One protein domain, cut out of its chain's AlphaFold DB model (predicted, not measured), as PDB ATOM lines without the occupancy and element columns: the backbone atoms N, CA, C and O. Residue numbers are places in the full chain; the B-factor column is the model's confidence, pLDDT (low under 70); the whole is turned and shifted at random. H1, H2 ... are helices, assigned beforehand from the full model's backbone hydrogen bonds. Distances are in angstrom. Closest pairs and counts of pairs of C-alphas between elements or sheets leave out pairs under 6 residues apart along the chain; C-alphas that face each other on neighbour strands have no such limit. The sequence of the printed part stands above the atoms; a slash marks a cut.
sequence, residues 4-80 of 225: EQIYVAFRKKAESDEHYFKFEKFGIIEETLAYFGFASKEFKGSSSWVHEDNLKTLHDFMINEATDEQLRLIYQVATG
ATOM      1  N   GLU A   4     -41.180  -8.815  60.099       97.12
ATOM      2  CA  GLU A   4     -42.392  -9.626  59.911       97.12
ATOM      3  C   GLU A   4     -43.663  -8.885  60.331       97.12
ATOM      4  O   GLU A   4     -44.668  -8.908  59.627       97.12
ATOM      5  N   GLN A   5     -43.633  -8.164  61.456       97.38
ATOM      6  CA  GLN A   5     -44.796  -7.377  61.883       97.38
ATOM      7  C   GLN A   5     -45.112  -6.229  60.919       97.38
ATOM      8  O   GLN A   5     -46.285  -5.935  60.693       97.38
ATOM      9  N   ILE A   6     -44.083  -5.610  60.334       98.00
ATOM     10  CA  ILE A   6     -44.253  -4.566  59.317       98.00
ATOM     11  C   ILE A   6     -44.876  -5.160  58.055       98.00
ATOM     12  O   ILE A   6     -45.848  -4.610  57.539       98.00
ATOM     13  N   TYR A   7     -44.378  -6.311  57.598       98.12
ATOM     14  CA  TYR A   7     -44.950  -7.006  56.449       98.12
ATOM     15  C   TYR A   7     -46.412  -7.395  56.687       98.12
ATOM     16  O   TYR A   7     -47.263  -7.141  55.839       98.12
ATOM     17  N   VAL A   8     -46.743  -7.932  57.865       97.94
ATOM     18  CA  VAL A   8     -48.129  -8.260  58.230       97.94
ATOM     19  C   VAL A   8     -49.026  -7.019  58.200       97.94
ATOM     20  O   VAL A   8     -50.171  -7.113  57.758       97.94
ATOM     21  N   ALA A   9     -48.539  -5.861  58.657       97.94
ATOM     22  CA  ALA A   9     -49.289  -4.611  58.566       97.94
ATOM     23  C   ALA A   9     -49.536  -4.211  57.102       97.94
ATOM     24  O   ALA A   9     -50.673  -3.908  56.739       97.94
ATOM     25  N   PHE A  10     -48.504  -4.280  56.255       98.19
ATOM     26  CA  PHE A  10     -48.615  -3.968  54.829       98.19
ATOM     27  C   PHE A  10     -49.570  -4.916  54.098       98.19
ATOM     28  O   PHE A  10     -50.472  -4.471  53.392       98.19
ATOM     29  N   ARG A  11     -49.446  -6.228  54.328       97.88
ATOM     30  CA  ARG A  11     -50.330  -7.239  53.740       97.88
ATOM     31  C   ARG A  11     -51.791  -7.003  54.125       97.88
ATOM     32  O   ARG A  11     -52.648  -6.975  53.250       97.88
ATOM     33  N   LYS A  12     -52.072  -6.737  55.407       97.69
ATOM     34  CA  LYS A  12     -53.427  -6.380  55.867       97.69
ATOM     35  C   LYS A  12     -53.970  -5.134  55.175       97.69
ATOM     36  O   LYS A  12     -55.158  -5.081  54.878       97.69
ATOM     37  N   LYS A  13     -53.121  -4.132  54.931       96.94
ATOM     38  CA  LYS A  13     -53.505  -2.925  54.194       96.94
ATOM     39  C   LYS A  13     -53.862  -3.254  52.743       96.94
ATOM     40  O   LYS A  13     -54.922  -2.828  52.295       96.94
ATOM     41  N   ALA A  14     -53.038  -4.034  52.044       96.00
ATOM     42  CA  ALA A  14     -53.307  -4.444  50.665       96.00
ATOM     43  C   ALA A  14     -54.595  -5.281  50.543       96.00
ATOM     44  O   ALA A  14     -55.433  -5.000  49.696       96.00
ATOM     45  N   GLU A  15     -54.798  -6.249  51.440       96.38
ATOM     46  CA  GLU A  15     -55.986  -7.118  51.458       96.38
ATOM     47  C   GLU A  15     -57.262  -6.408  51.951       96.38
ATOM     48  O   GLU A  15     -58.360  -6.939  51.785       96.38
ATOM     49  N   SER A  16     -57.146  -5.220  52.564       96.38
ATOM     50  CA  SER A  16     -58.317  -4.460  53.029       96.38
ATOM     51  C   SER A  16     -59.170  -3.904  51.887       96.38
ATOM     52  O   SER A  16     -60.367  -3.687  52.078       96.38
ATOM     53  N   ASP A  17     -58.576  -3.716  50.705       95.56
ATOM     54  CA  ASP A  17     -59.298  -3.432  49.470       95.56
ATOM     55  C   ASP A  17     -59.497  -4.736  48.686       95.56
ATOM     56  O   ASP A  17     -58.657  -5.171  47.897       95.56
ATOM     57  N   GLU A  18     -60.627  -5.397  48.941       95.19
ATOM     58  CA  GLU A  18     -60.953  -6.682  48.318       95.19
ATOM     59  C   GLU A  18     -61.113  -6.571  46.794       95.19
ATOM     60  O   GLU A  18     -60.805  -7.528  46.076       95.19
ATOM     61  N   HIS A  19     -61.594  -5.426  46.289       95.44
ATOM     62  CA  HIS A  19     -61.793  -5.240  44.855       95.44
ATOM     63  C   HIS A  19     -60.450  -5.151  44.139       95.44
ATOM     64  O   HIS A  19     -60.216  -5.918  43.198       95.44
ATOM     65  N   TYR A  20     -59.558  -4.297  44.654       95.62
ATOM     66  CA  TYR A  20     -58.179  -4.215  44.197       95.62
ATOM     67  C   TYR A  20     -57.529  -5.597  44.234       95.62
ATOM     68  O   TYR A  20     -57.148  -6.135  43.196       95.62
ATOM     69  N   PHE A  21     -57.500  -6.225  45.411       95.38
ATOM     70  CA  PHE A  21     -56.723  -7.438  45.626       95.38
ATOM     71  C   PHE A  21     -57.177  -8.615  44.750       95.38
ATOM     72  O   PHE A  21     -56.363  -9.457  44.366       95.38
ATOM     73  N   LYS A  22     -58.471  -8.705  44.419       92.62
ATOM     74  CA  LYS A  22     -59.008  -9.826  43.632       92.62
ATOM     75  C   LYS A  22     -59.099  -9.559  42.136       92.62
ATOM     76  O   LYS A  22     -58.988 -10.520  41.374       92.62
ATOM     77  N   PHE A  23     -59.333  -8.318  41.713       92.62
ATOM     78  CA  PHE A  23     -59.773  -8.036  40.343       92.62
ATOM     79  C   PHE A  23     -58.960  -6.964  39.624       92.62
ATOM     80  O   PHE A  23     -58.803  -7.057  38.405       92.62
ATOM     81  N   GLU A  24     -58.442  -5.963  40.333       94.38
ATOM     82  CA  GLU A  24     -57.599  -4.944  39.706       94.38
ATOM     83  C   GLU A  24     -56.163  -5.448  39.551       94.38
ATOM     84  O   GLU A  24     -55.812  -6.517  40.038       94.38
ATOM     85  N   LYS A  25     -55.348  -4.722  38.782       92.50
ATOM     86  CA  LYS A  25     -53.961  -5.118  38.492       92.50
ATOM     87  C   LYS A  25     -52.916  -4.241  39.169       92.50
ATOM     88  O   LYS A  25     -51.768  -4.637  39.270       92.50
ATOM     89  N   PHE A  26     -53.263  -3.013  39.524       92.56
ATOM     90  CA  PHE A  26     -52.277  -2.035  39.960       92.56
ATOM     91  C   PHE A  26     -52.827  -1.285  41.157       92.56
ATOM     92  O   PHE A  26     -53.951  -0.791  41.108       92.56
ATOM     93  N   GLY A  27     -52.027  -1.222  42.211       93.56
ATOM     94  CA  GLY A  27     -52.329  -0.488  43.428       93.56
ATOM     95  C   GLY A  27     -51.133  -0.521  44.366       93.56
ATOM     96  O   GLY A  27     -49.986  -0.537  43.921       93.56
ATOM     97  N   ILE A  28     -51.394  -0.559  45.672       95.50
ATOM     98  CA  ILE A  28     -50.364  -0.337  46.693       95.50
ATOM     99  C   ILE A  28     -49.180  -1.311  46.605       95.50
ATOM    100  O   ILE A  28     -48.053  -0.914  46.898       95.50
ATOM    101  N   ILE A  29     -49.396  -2.569  46.199       97.06
ATOM    102  CA  ILE A  29     -48.315  -3.556  46.074       97.06
ATOM    103  C   ILE A  29     -47.396  -3.163  44.911       97.06
ATOM    104  O   ILE A  29     -46.184  -3.047  45.092       97.06
ATOM    105  N   GLU A  30     -47.967  -2.914  43.733       95.25
ATOM    106  CA  GLU A  30     -47.229  -2.584  42.512       95.25
ATOM    107  C   GLU A  30     -46.533  -1.227  42.617       95.25
ATOM    108  O   GLU A  30     -45.383  -1.103  42.204       95.25
ATOM    109  N   GLU A  31     -47.190  -0.232  43.216       93.75
ATOM    110  CA  GLU A  31     -46.608   1.087  43.489       93.75
ATOM    111  C   GLU A  31     -45.401   0.979  44.428       93.75
ATOM    112  O   GLU A  31     -44.357   1.581  44.180       93.75
ATOM    113  N   THR A  32     -45.518   0.167  45.484       95.38
ATOM    114  CA  THR A  32     -44.427  -0.051  46.444       95.38
ATOM    115  C   THR A  32     -43.250  -0.775  45.793       95.38
ATOM    116  O   THR A  32     -42.105  -0.363  45.973       95.38
ATOM    117  N   LEU A  33     -43.512  -1.825  45.007       94.69
ATOM    118  CA  LEU A  33     -42.473  -2.532  44.254       94.69
ATOM    119  C   LEU A  33     -41.760  -1.592  43.280       94.69
ATOM    120  O   LEU A  33     -40.533  -1.497  43.317       94.69
ATOM    121  N   ALA A  34     -42.520  -0.844  42.475       91.19
ATOM    122  CA  ALA A  34     -41.971   0.098  41.507       91.19
ATOM    123  C   ALA A  34     -41.102   1.169  42.183       91.19
ATOM    124  O   ALA A  34     -40.027   1.495  41.678       91.19
ATOM    125  N   TYR A  35     -41.516   1.673  43.350       92.62
ATOM    126  CA  TYR A  35     -40.756   2.680  44.088       92.62
ATOM    127  C   TYR A  35     -39.358   2.205  44.507       92.62
ATOM    128  O   TYR A  35     -38.392   2.972  44.407       92.62
ATOM    129  N   PHE A  36     -39.254   0.943  44.933       92.81
ATOM    130  CA  PHE A  36     -37.992   0.295  45.309       92.81
ATOM    131  C   PHE A  36     -37.241  -0.330  44.124       92.81
ATOM    132  O   PHE A  36     -36.187  -0.934  44.323       92.81
ATOM    133  N   GLY A  37     -37.750  -0.151  42.902       89.50
ATOM    134  CA  GLY A  37     -37.098  -0.590  41.675       89.50
ATOM    135  C   GLY A  37     -37.380  -2.041  41.283       89.50
ATOM    136  O   GLY A  37     -36.683  -2.577  40.427       89.50
ATOM    137  N   PHE A  38     -38.395  -2.681  41.860       91.75
ATOM    138  CA  PHE A  38     -38.792  -4.040  41.502       91.75
ATOM    139  C   PHE A  38     -39.889  -4.038  40.439       91.75
ATOM    140  O   PHE A  38     -40.887  -3.321  40.541       91.75
ATOM    141  N   ALA A  39     -39.731  -4.891  39.428       88.69
ATOM    142  CA  ALA A  39     -40.773  -5.118  38.438       88.69
ATOM    143  C   ALA A  39     -41.920  -5.946  39.039       88.69
ATOM    144  O   ALA A  39     -41.702  -7.000  39.645       88.69
ATOM    145  N   SER A  40     -43.152  -5.488  38.816       91.06
ATOM    146  CA  SER A  40     -44.346  -6.293  39.077       91.06
ATOM    147  C   SER A  40     -44.361  -7.525  38.170       91.06
ATOM    148  O   SER A  40     -43.958  -7.458  37.003       91.06
ATOM    149  N   LYS A  41     -44.828  -8.661  38.694       92.56
ATOM    150  CA  LYS A  41     -45.033  -9.863  37.887       92.56
ATOM    151  C   LYS A  41     -46.084  -9.607  36.807       92.56
ATOM    152  O   LYS A  41     -47.051  -8.869  36.988       92.56
ATOM    153  N   GLU A  42     -45.893 -10.246  35.656       91.56
ATOM    154  CA  GLU A  42     -46.832 -10.129  34.546       91.56
ATOM    155  C   GLU A  42     -48.205 -10.678  34.956       91.56
ATOM    156  O   GLU A  42     -48.322 -11.822  35.400       91.56
ATOM    157  N   PHE A  43     -49.258  -9.881  34.759       91.19
ATOM    158  CA  PHE A  43     -50.620 -10.273  35.113       91.19
ATOM    159  C   PHE A  43     -51.191 -11.323  34.149       91.19
ATOM    160  O   PHE A  43     -51.976 -11.010  33.248       91.19
ATOM    161  N   LYS A  44     -50.804 -12.584  34.367       88.06
ATOM    162  CA  LYS A  44     -51.341 -13.780  33.711       88.06
ATOM    163  C   LYS A  44     -52.246 -14.542  34.682       88.06
ATOM    164  O   LYS A  44     -51.778 -15.108  35.662       88.06
ATOM    165  N   GLY A  45     -53.542 -14.611  34.379       88.12
ATOM    166  CA  GLY A  45     -54.525 -15.297  35.224       88.12
ATOM    167  C   GLY A  45     -55.216 -14.364  36.222       88.12
ATOM    168  O   GLY A  45     -55.501 -13.215  35.893       88.12
ATOM    169  N   SER A  46     -55.546 -14.884  37.409       92.56
ATOM    170  CA  SER A  46     -56.240 -14.127  38.463       92.56
ATOM    171  C   SER A  46     -55.309 -13.100  39.098       92.56
ATOM    172  O   SER A  46     -54.218 -13.470  39.529       92.56
ATOM    173  N   SER A  47     -55.758 -11.849  39.245       93.19
ATOM    174  CA  SER A  47     -54.960 -10.792  39.878       93.19
ATOM    175  C   SER A  47     -54.473 -11.171  41.270       93.19
ATOM    176  O   SER A  47     -53.306 -10.972  41.575       93.19
ATOM    177  N   SER A  48     -55.317 -11.812  42.081       93.50
ATOM    178  CA  SER A  48     -54.937 -12.256  43.428       93.50
ATOM    179  C   SER A  48     -53.717 -13.176  43.459       93.50
ATOM    180  O   SER A  48     -52.939 -13.114  44.400       93.50
ATOM    181  N   TRP A  49     -53.519 -14.014  42.439       94.88
ATOM    182  CA  TRP A  49     -52.346 -14.891  42.375       94.88
ATOM    183  C   TRP A  49     -51.081 -14.087  42.087       94.88
ATOM    184  O   TRP A  49     -50.052 -14.298  42.717       94.88
ATOM    185  N   VAL A  50     -51.188 -13.118  41.180       95.44
ATOM    186  CA  VAL A  50     -50.092 -12.213  40.829       95.44
ATOM    187  C   VAL A  50     -49.745 -11.312  42.021       95.44
ATOM    188  O   VAL A  50     -48.572 -11.111  42.318       95.44
ATOM    189  N   HIS A  51     -50.750 -10.838  42.765       97.44
ATOM    190  CA  HIS A  51     -50.559 -10.078  44.000       97.44
ATOM    191  C   HIS A  51     -49.844 -10.890  45.085       97.44
ATOM    192  O   HIS A  51     -49.002 -10.332  45.781       97.44
ATOM    193  N   GLU A  52     -50.108 -12.194  45.222       97.06
ATOM    194  CA  GLU A  52     -49.345 -13.052  46.142       97.06
ATOM    195  C   GLU A  52     -47.872 -13.179  45.724       97.06
ATOM    196  O   GLU A  52     -46.985 -13.049  46.569       97.06
ATOM    197  N   ASP A  53     -47.584 -13.353  44.431       96.19
ATOM    198  CA  ASP A  53     -46.201 -13.401  43.932       96.19
ATOM    199  C   ASP A  53     -45.468 -12.059  44.128       96.19
ATOM    200  O   ASP A  53     -44.287 -12.014  44.499       96.19
ATOM    201  N   ASN A  54     -46.176 -10.947  43.927       97.25
ATOM    202  CA  ASN A  54     -45.672  -9.600  44.181       97.25
ATOM    203  C   ASN A  54     -45.426  -9.363  45.681       97.25
ATOM    204  O   ASN A  54     -44.363  -8.873  46.065       97.25
ATOM    205  N   LEU A  55     -46.356  -9.772  46.551       97.62
ATOM    206  CA  LEU A  55     -46.194  -9.713  48.006       97.62
ATOM    207  C   LEU A  55     -45.038 -10.583  48.493       97.62
ATOM    208  O   LEU A  55     -44.358 -10.198  49.443       97.62
ATOM    209  N   LYS A  56     -44.801 -11.734  47.857       96.88
ATOM    210  CA  LYS A  56     -43.631 -12.566  48.137       96.88
ATOM    211  C   LYS A  56     -42.341 -11.834  47.768       96.88
ATOM    212  O   LYS A  56     -41.415 -11.816  48.568       96.88
ATOM    213  N   THR A  57     -42.300 -11.198  46.597       96.25
ATOM    214  CA  THR A  57     -41.145 -10.393  46.160       96.25
ATOM    215  C   THR A  57     -40.850  -9.275  47.167       96.25
ATOM    216  O   THR A  57     -39.712  -9.118  47.604       96.25
ATOM    217  N   LEU A  58     -41.886  -8.552  47.609       97.38
ATOM    218  CA  LEU A  58     -41.747  -7.510  48.627       97.38
ATOM    219  C   LEU A  58     -41.283  -8.078  49.979       97.38
ATOM    220  O   LEU A  58     -40.420  -7.486  50.621       97.38
ATOM    221  N   HIS A  59     -41.825  -9.221  50.412       97.75
ATOM    222  CA  HIS A  59     -41.411  -9.889  51.652       97.75
ATOM    223  C   HIS A  59     -39.935 -10.281  51.615       97.75
ATOM    224  O   HIS A  59     -39.192  -9.910  52.523       97.75
ATOM    225  N   ASP A  60     -39.492 -10.951  50.549       95.94
ATOM    226  CA  ASP A  60     -38.101 -11.384  50.393       95.94
ATOM    227  C   ASP A  60     -37.143 -10.183  50.473       95.94
ATOM    228  O   ASP A  60     -36.163 -10.225  51.222       95.94
ATOM    229  N   PHE A  61     -37.469  -9.082  49.787       95.50
ATOM    230  CA  PHE A  61     -36.721  -7.829  49.883       95.50
ATOM    231  C   PHE A  61     -36.697  -7.288  51.319       95.50
ATOM    232  O   PHE A  61     -35.630  -7.006  51.868       95.50
ATOM    233  N   MET A  62     -37.858  -7.183  51.973       96.19
ATOM    234  CA  MET A  62     -37.963  -6.669  53.342       96.19
ATOM    235  C   MET A  62     -37.092  -7.459  54.322       96.19
ATOM    236  O   MET A  62     -36.390  -6.868  55.152       96.19
ATOM    237  N   ILE A  63     -37.128  -8.790  54.233       94.75
ATOM    238  CA  ILE A  63     -36.401  -9.683  55.134       94.75
ATOM    239  C   ILE A  63     -34.897  -9.624  54.887       94.75
ATOM    240  O   ILE A  63     -34.139  -9.469  55.852       94.75
ATOM    241  N   ASN A  64     -34.470  -9.681  53.628       91.44
ATOM    242  CA  ASN A  64     -33.070  -9.932  53.299       91.44
ATOM    243  C   ASN A  64     -32.261  -8.659  53.028       91.44
ATOM    244  O   ASN A  64     -31.076  -8.626  53.349       91.44
ATOM    245  N   GLU A  65     -32.887  -7.610  52.495       91.81
ATOM    246  CA  GLU A  65     -32.157  -6.508  51.853       91.81
ATOM    247  C   GLU A  65     -32.563  -5.120  52.352       91.81
ATOM    248  O   GLU A  65     -31.711  -4.238  52.463       91.81
ATOM    249  N   ALA A  66     -33.839  -4.920  52.692       93.44
ATOM    250  CA  ALA A  66     -34.362  -3.596  53.004       93.44
ATOM    251  C   ALA A  66     -33.660  -2.945  54.204       93.44
ATOM    252  O   ALA A  66     -33.473  -3.567  55.263       93.44
ATOM    253  N   THR A  67     -33.345  -1.657  54.055       92.31
ATOM    254  CA  THR A  67     -32.803  -0.836  55.142       92.31
ATOM    255  C   THR A  67     -33.886  -0.469  56.159       92.31
ATOM    256  O   THR A  67     -35.086  -0.562  55.893       92.31
ATOM    257  N   ASP A  68     -33.478  -0.007  57.343       92.25
ATOM    258  CA  ASP A  68     -34.428   0.473  58.351       92.25
ATOM    259  C   ASP A  68     -35.249   1.678  57.840       92.25
ATOM    260  O   ASP A  68     -36.419   1.800  58.190       92.25
ATOM    261  N   GLU A  69     -34.691   2.552  56.994       92.81
ATOM    262  CA  GLU A  69     -35.434   3.661  56.377       92.81
ATOM    263  C   GLU A  69     -36.523   3.157  55.415       92.81
ATOM    264  O   GLU A  69     -37.660   3.623  55.475       92.81
ATOM    265  N   GLN A  70     -36.214   2.151  54.592       95.62
ATOM    266  CA  GLN A  70     -37.180   1.534  53.676       95.62
ATOM    267  C   GLN A  70     -38.292   0.808  54.439       95.62
ATOM    268  O   GLN A  70     -39.472   0.958  54.127       95.62
ATOM    269  N   LEU A  71     -37.938   0.078  55.501       96.88
ATOM    270  CA  LEU A  71     -38.905  -0.584  56.378       96.88
ATOM    271  C   LEU A  71     -39.824   0.414  57.094       96.88
ATOM    272  O   LEU A  71     -41.006   0.123  57.283       96.88
ATOM    273  N   ARG A  72     -39.309   1.586  57.492       95.81
ATOM    274  CA  ARG A  72     -40.133   2.665  58.062       95.81
ATOM    275  C   ARG A  72     -41.125   3.199  57.042       95.81
ATOM    276  O   ARG A  72     -42.301   3.276  57.377       95.81
ATOM    277  N   LEU A  73     -40.677   3.486  55.818       96.00
ATOM    278  CA  LEU A  73     -41.558   3.955  54.750       96.00
ATOM    279  C   LEU A  73     -42.681   2.944  54.472       96.00
ATOM    280  O   LEU A  73     -43.852   3.314  54.473       96.00
ATOM    281  N   ILE A  74     -42.346   1.656  54.324       97.06
ATOM    282  CA  ILE A  74     -43.338   0.584  54.119       97.06
ATOM    283  C   ILE A  74     -44.353   0.552  55.265       97.06
ATOM    284  O   ILE A  74     -45.554   0.423  55.031       97.06
ATOM    285  N   TYR A  75     -43.887   0.681  56.509       97.31
ATOM    286  CA  TYR A  75     -44.771   0.692  57.671       97.31
ATOM    287  C   TYR A  75     -45.707   1.908  57.685       97.31
ATOM    288  O   TYR A  75     -46.901   1.742  57.914       97.31
ATOM    289  N   GLN A  76     -45.194   3.105  57.398       96.06
ATOM    290  CA  GLN A  76     -45.991   4.336  57.346       96.06
ATOM    291  C   GLN A  76     -47.040   4.294  56.228       96.06
ATOM    292  O   GLN A  76     -48.175   4.732  56.413       96.06
ATOM    293  N   VAL A  77     -46.692   3.700  55.086       95.62
ATOM    294  CA  VAL A  77     -47.630   3.429  53.990       95.62
ATOM    295  C   VAL A  77     -48.706   2.430  54.422       95.62
ATOM    296  O   VAL A  77     -49.896   2.644  54.180       95.62
ATOM    297  N   ALA A  78     -48.318   1.366  55.129       95.94
ATOM    298  CA  ALA A  78     -49.252   0.374  55.652       95.94
ATOM    299  C   ALA A  78     -50.248   0.964  56.668       95.94
ATOM    300  O   ALA A  78     -51.422   0.585  56.667       95.94
ATOM    301  N   THR A  79     -49.809   1.897  57.521       96.00
ATOM    302  CA  THR A  79     -50.662   2.564  58.520       96.00
ATOM    303  C   THR A  79     -51.439   3.756  57.959       96.00
ATOM    304  O   THR A  79     -52.351   4.251  58.623       96.00
ATOM    305  N   GLY A  80     -51.144   4.181  56.728       93.06
ATOM    306  CA  GLY A  80     -51.757   5.347  56.091       93.06
ATOM    307  C   GLY A  80     -51.242   6.688  56.622       93.06
ATOM    308  O   GLY A  80     -51.886   7.707  56.387       93.06
TER     309      GLY A  80
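What this domain is: This is residues 4 to 80 of the 225 residues of an uncharacterized protein of bacterium 1XD8-92 (UniProt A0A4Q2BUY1). Helix H4 runs the length of an elongated body, with H1 beside it, H3 crossing it and H2 packed on its residues 47 to 51; H5 packs on H1. The printed part has 77 residues, five named helices, H1 to H5, and no named strand: all helix. It is compact, radius of gyration of the C-alphas 11.6 A, spanning 34 by 22 by 18 A.

Where its parts are: H1, residues 4 to 15, begins at C-alpha 4 (-42.392, -9.626, 59.911) and is 16.2 A long. H2 is residues 18 to 23, 8.2 A; H3 28 to 35, 10.4 A; H4 47 to 64, 25.7 A. H5, residues 68 to 79, 16.4 A, ends at C-alpha 79 (-50.662, 2.564, 58.520).

How they stand to each other: The hub H4, with residues 55 to 63 alone, touches H1 at a shallow tilt of 20 degrees, opposite ways; closest C-alphas, Tyr 7 and His 59, 6.6 A. H1 touches H5; closest C-alphas, Phe 10 and Ala 78, 4.5 A. H2 and H5 are apart. In H1 to H5 every O i to N i+4 pair is within hydrogen-bond range.

The domain as a whole: The printed part has no cut. The link H3 to H4, 11 residues, is long. No printed residue is under pLDDT 70.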